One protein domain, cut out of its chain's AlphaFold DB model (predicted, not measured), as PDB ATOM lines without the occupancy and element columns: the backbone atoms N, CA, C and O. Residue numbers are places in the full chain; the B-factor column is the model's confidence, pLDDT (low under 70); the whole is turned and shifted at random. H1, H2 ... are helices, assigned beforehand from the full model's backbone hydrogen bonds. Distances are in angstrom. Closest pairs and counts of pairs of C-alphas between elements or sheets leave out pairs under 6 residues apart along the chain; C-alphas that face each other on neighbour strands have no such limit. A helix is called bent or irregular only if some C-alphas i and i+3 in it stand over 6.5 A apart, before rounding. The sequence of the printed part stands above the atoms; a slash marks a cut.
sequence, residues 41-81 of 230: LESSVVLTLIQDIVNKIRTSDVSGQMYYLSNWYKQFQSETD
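What this domain is: This is residues 41 to 81 of the 230 residues of an uncharacterized protein of Paramuricea clavata (UniProt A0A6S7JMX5). Two helices of nearly equal length, H2 and H1, follow each other end to end as a wide, open V, with a two-residue link at the corner and nothing packed between or around them. The printed part has 41 residues with two named helices, H1 then H2, and no named strand; the class is all helix. It is extended, with a radius of gyration of the C-alphas of 17.9 A, and is a rod spanning 58 by 15 by 5 A.

Where its parts are: H2, the longest helix, holds residues 62 to 81 and measures 28.8 A from C-alpha 62 at (32.202, 2.650, 24.598) to C-alpha 81 at (20.992, 21.913, 42.784). H1 holds residues 41 to 59 and measures 27.2 A, beginning with C-alpha 41 at (36.025, -29.744, 19.920).

How they stand to each other: H1 and H2 are apart, with no C-alpha of the one within 8 A of the other. A tight link of 2 residues, Ser 60 and Asp 61, joins them. In H1 and H2 every O i to N i+4 pair is within hydrogen-bond range. Neither helix is bent.

The domain as a whole: The C-alphas of Leu 41 and Asp 81, the two farthest apart, are 58.5 A apart. Residues 41 to 81 stand free. The printed part has no cut. Its mean pLDDT is 88.9, and one printed residue, Asp 81, is under 70.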
ATOM      1  N   LEU A  41      37.429 -30.157  19.962       91.19
ATOM      2  CA  LEU A  41      36.025 -29.744  19.920       91.19
ATOM      3  C   LEU A  41      35.754 -28.621  20.930       91.19
ATOM      4  O   LEU A  41      35.262 -27.556  20.563       91.19
ATOM      5  N   GLU A  42      36.141 -28.817  22.184       92.31
ATOM      6  CA  GLU A  42      35.999 -27.852  23.276       92.31
ATOM      7  C   GLU A  42      36.797 -26.581  22.989       92.31
ATOM      8  O   GLU A  42      36.306 -25.469  23.187       92.31
ATOM      9  N   SER A  43      38.007 -26.742  22.446       92.50
ATOM     10  CA  SER A  43      38.862 -25.629  22.033       92.50
ATOM     11  C   SER A  43      38.182 -24.747  20.983       92.50
ATOM     12  O   SER A  43      38.248 -23.522  21.075       92.50
ATOM     13  N   SER A  44      37.474 -25.339  20.014       94.00
ATOM     14  CA  SER A  44      36.747 -24.583  18.984       94.00
ATOM     15  C   SER A  44      35.616 -23.723  19.566       94.00
ATOM     16  O   SER A  44      35.427 -22.574  19.153       94.00
ATOM     17  N   VAL A  45      34.914 -24.239  20.578       95.00
ATOM     18  CA  VAL A  45      33.857 -23.505  21.286       95.00
ATOM     19  C   VAL A  45      34.458 -22.322  22.037       95.00
ATOM     20  O   VAL A  45      33.973 -21.199  21.906       95.00
ATOM     21  N   VAL A  46      35.551 -22.543  22.770       94.44
ATOM     22  CA  VAL A  46      36.265 -21.478  23.488       94.44
ATOM     23  C   VAL A  46      36.750 -20.390  22.531       94.44
ATOM     24  O   VAL A  46      36.547 -19.208  22.802       94.44
ATOM     25  N   LEU A  47      37.338 -20.762  21.393       94.12
ATOM     26  CA  LEU A  47      37.792 -19.804  20.383       94.12
ATOM     27  C   LEU A  47      36.638 -18.970  19.823       94.12
ATOM     28  O   LEU A  47      36.776 -17.756  19.693       94.12
ATOM     29  N   THR A  48      35.495 -19.597  19.544       95.06
ATOM     30  CA  THR A  48      34.297 -18.896  19.062       95.06
ATOM     31  C   THR A  48      33.797 -17.892  20.100       95.06
ATOM     32  O   THR A  48      33.556 -16.735  19.769       95.06
ATOM     33  N   LEU A  49      33.733 -18.288  21.375       93.94
ATOM     34  CA  LEU A  49      33.341 -17.400  22.473       93.94
ATOM     35  C   LEU A  49      34.293 -16.207  22.618       93.94
ATOM     36  O   LEU A  49      33.845 -15.068  22.766       93.94
ATOM     37  N   ILE A  50      35.603 -16.447  22.557       93.56
ATOM     38  CA  ILE A  50      36.609 -15.380  22.613       93.56
ATOM     39  C   ILE A  50      36.438 -14.439  21.420       93.56
ATOM     40  O   ILE A  50      36.433 -13.222  21.597       93.56
ATOM     41  N   GLN A  51      36.252 -14.980  20.216       95.44
ATOM     42  CA  GLN A  51      36.057 -14.184  19.012       95.44
ATOM     43  C   GLN A  51      34.788 -13.326  19.095       95.44
ATOM     44  O   GLN A  51      34.825 -12.149  18.738       95.44
ATOM     45  N   ASP A  52      33.692 -13.872  19.617       94.88
ATOM     46  CA  ASP A  52      32.445 -13.141  19.836       94.88
ATOM     47  C   ASP A  52      32.620 -11.996  20.833       94.88
ATOM     48  O   ASP A  52      32.121 -10.892  20.607       94.88
ATOM     49  N   ILE A  53      33.360 -12.221  21.921       91.88
ATOM     50  CA  ILE A  53      33.686 -11.172  22.894       91.88
ATOM     51  C   ILE A  53      34.535 -10.084  22.234       91.88
ATOM     52  O   ILE A  53      34.230  -8.900  22.374       91.88
ATOM     53  N   VAL A  54      35.562 -10.461  21.470       93.00
ATOM     54  CA  VAL A  54      36.410  -9.512  20.735       93.00
ATOM     55  C   VAL A  54      35.579  -8.690  19.754       93.00
ATOM     56  O   VAL A  54      35.729  -7.470  19.699       93.00
ATOM     57  N   ASN A  55      34.678  -9.328  19.010       93.44
ATOM     58  CA  ASN A  55      33.783  -8.644  18.086       93.44
ATOM     59  C   ASN A  55      32.876  -7.665  18.835       93.44
ATOM     60  O   ASN A  55      32.824  -6.498  18.461       93.44
ATOM     61  N   LYS A  56      32.252  -8.090  19.942       91.00
ATOM     62  CA  LYS A  56      31.416  -7.223  20.784       91.00
ATOM     63  C   LYS A  56      32.176  -6.016  21.319       91.00
ATOM     64  O   LYS A  56      31.623  -4.924  21.297       91.00
ATOM     65  N   ILE A  57      33.418  -6.192  21.766       87.75
ATOM     66  CA  ILE A  57      34.266  -5.092  22.249       87.75
ATOM     67  C   ILE A  57      34.638  -4.144  21.104       87.75
ATOM     68  O   ILE A  57      34.660  -2.935  21.288       87.75
ATOM     69  N   ARG A  58      34.922  -4.670  19.909       89.00
ATOM     70  CA  ARG A  58      35.257  -3.844  18.739       89.00
ATOM     71  C   ARG A  58      34.071  -3.041  18.227       89.00
ATOM     72  O   ARG A  58      34.258  -1.926  17.753       89.00
ATOM     73  N   THR A  59      32.877  -3.620  18.277       88.06
ATOM     74  CA  THR A  59      31.653  -2.972  17.802       88.06
ATOM     75  C   THR A  59      30.945  -2.171  18.886       88.06
ATOM     76  O   THR A  59      29.998  -1.454  18.568       88.06
ATOM     77  N   SER A  60      31.333  -2.301  20.159       85.12
ATOM     78  CA  SER A  60      30.706  -1.527  21.225       85.12
ATOM     79  C   SER A  60      31.178  -0.080  21.159       85.12
ATOM     80  O   SER A  60      32.368   0.229  21.214       85.12
ATOM     81  N   ASP A  61      30.219   0.837  21.068       86.38
ATOM     82  CA  ASP A  61      30.505   2.261  21.178       86.38
ATOM     83  C   ASP A  61      30.674   2.652  22.654       86.38
ATOM     84  O   ASP A  61      29.788   3.224  23.294       86.38
ATOM     85  N   VAL A  62      31.832   2.302  23.217       84.81
ATOM     86  CA  VAL A  62      32.202   2.650  24.598       84.81
ATOM     87  C   VAL A  62      32.211   4.169  24.792       84.81
ATOM     88  O   VAL A  62      31.847   4.664  25.858       84.81
ATOM     89  N   SER A  63      32.580   4.926  23.756       82.31
ATOM     90  CA  SER A  63      32.635   6.389  23.820       82.31
ATOM     91  C   SER A  63      31.237   6.996  23.901       82.31
ATOM     92  O   SER A  63      31.003   7.865  24.739       82.31
ATOM     93  N   GLY A  64      30.293   6.499  23.100       84.94
ATOM     94  CA  GLY A  64      28.885   6.877  23.167       84.94
ATOM     95  C   GLY A  64      28.245   6.514  24.506       84.94
ATOM     96  O   GLY A  64      27.545   7.339  25.091       84.94
ATOM     97  N   GLN A  65      28.549   5.332  25.053       84.94
ATOM     98  CA  GLN A  65      28.077   4.932  26.385       84.94
ATOM     99  C   GLN A  65      28.623   5.855  27.482       84.94
ATOM    100  O   GLN A  65      27.866   6.356  28.311       84.94
ATOM    101  N   MET A  66      29.923   6.146  27.461       87.94
ATOM    102  CA  MET A  66      30.554   7.059  28.414       87.94
ATOM    103  C   MET A  66      30.006   8.487  28.291       87.94
ATOM    104  O   MET A  66      29.756   9.141  29.305       87.94
ATOM    105  N   TYR A  67      29.780   8.966  27.065       93.00
ATOM    106  CA  TYR A  67      29.157  10.261  26.805       93.00
ATOM    107  C   TYR A  67      27.733  10.316  27.365       93.00
ATOM    108  O   TYR A  67      27.393  11.267  28.070       93.00
ATOM    109  N   TYR A  68      26.930   9.278  27.125       91.12
ATOM    110  CA  TYR A  68      25.574   9.167  27.656       91.12
ATOM    111  C   TYR A  68      25.556   9.200  29.188       91.12
ATOM    112  O   TYR A  68      24.847  10.027  29.760       91.12
ATOM    113  N   LEU A  69      26.372   8.375  29.859       91.44
ATOM    114  CA  LEU A  69      26.457   8.379  31.325       91.44
ATOM    115  C   LEU A  69      26.906   9.739  31.866       91.44
ATOM    116  O   LEU A  69      26.349  10.228  32.846       91.44
ATOM    117  N   SER A  70      27.885  10.365  31.214       91.38
ATOM    118  CA  SER A  70      28.375  11.684  31.615       91.38
ATOM    119  C   SER A  70      27.285  12.748  31.497       91.38
ATOM    120  O   SER A  70      27.156  13.602  32.371       91.38
ATOM    121  N   ASN A  71      26.490  12.707  30.426       92.19
ATOM    122  CA  ASN A  71      25.407  13.660  30.214       92.19
ATOM    123  C   ASN A  71      24.241  13.419  31.185       92.19
ATOM    124  O   ASN A  71      23.726  14.365  31.772       92.19
ATOM    125  N   TRP A  72      23.889  12.153  31.415       91.19
ATOM    126  CA  TRP A  72      22.882  11.758  32.398       91.19
ATOM    127  C   TRP A  72      23.264  12.204  33.815       91.19
ATOM    128  O   TRP A  72      22.450  12.785  34.529       91.19
ATOM    129  N   TYR A  73      24.528  12.024  34.203       91.44
ATOM    130  CA  TYR A  73      25.024  12.458  35.507       91.44
ATOM    131  C   TYR A  73      24.968  13.983  35.686       91.44
ATOM    132  O   TYR A  73      24.565  14.464  36.743       91.44
ATOM    133  N   LYS A  74      25.313  14.754  34.646       91.50
ATOM    134  CA  LYS A  74      25.185  16.223  34.665       91.50
ATOM    135  C   LYS A  74      23.737  16.666  34.861       91.50
ATOM    136  O   LYS A  74      23.484  17.581  35.639       91.50
ATOM    137  N   GLN A  75      22.800  16.004  34.185       89.06
ATOM    138  CA  GLN A  75      21.376  16.279  34.340       89.06
ATOM    139  C   GLN A  75      20.910  15.986  35.773       89.06
ATOM    140  O   GLN A  75      20.263  16.830  36.391       89.06
ATOM    141  N   PHE A  76      21.318  14.849  36.335       87.44
ATOM    142  CA  PHE A  76      20.985  14.485  37.710       87.44
ATOM    143  C   PHE A  76      21.529  15.492  38.739       87.44
ATOM    144  O   PHE A  76      20.804  15.906  39.639       87.44
ATOM    145  N   GLN A  77      22.779  15.948  38.589       85.94
ATOM    146  CA  GLN A  77      23.330  16.991  39.465       85.94
ATOM    147  C   GLN A  77      22.535  18.298  39.374       85.94
ATOM    148  O   GLN A  77      22.198  18.886  40.403       85.94
ATOM    149  N   SER A  78      22.180  18.725  38.157       81.44
ATOM    150  CA  SER A  78      21.426  19.966  37.967       81.44
ATOM    151  C   SER A  78      20.056  19.945  38.651       81.44
ATOM    152  O   SER A  78      19.660  20.954  39.224       81.44
ATOM    153  N   GLU A  79      19.384  18.790  38.685       76.62
ATOM    154  CA  GLU A  79      18.091  18.609  39.357       76.62
ATOM    155  C   GLU A  79      18.214  18.719  40.890       76.62
ATOM    156  O   GLU A  79      17.369  19.323  41.563       76.62
ATOM    157  N   THR A  80      19.316  18.215  41.456       72.38
ATOM    158  CA  THR A  80      19.589  18.330  42.899       72.38
ATOM    159  C   THR A  80      19.942  19.753  43.339       72.38
ATOM    160  O   THR A  80      19.551  20.167  44.434       72.38
ATOM    161  N   ASP A  81      20.615  20.528  42.485       60.44
ATOM    162  CA  ASP A  81      20.992  21.913  42.784       60.44
ATOM    163  C   ASP A  81      19.812  22.888  42.657       60.44
ATOM    164  O   ASP A  81      19.724  23.848  43.427       60.44
TER     165      ASP A  81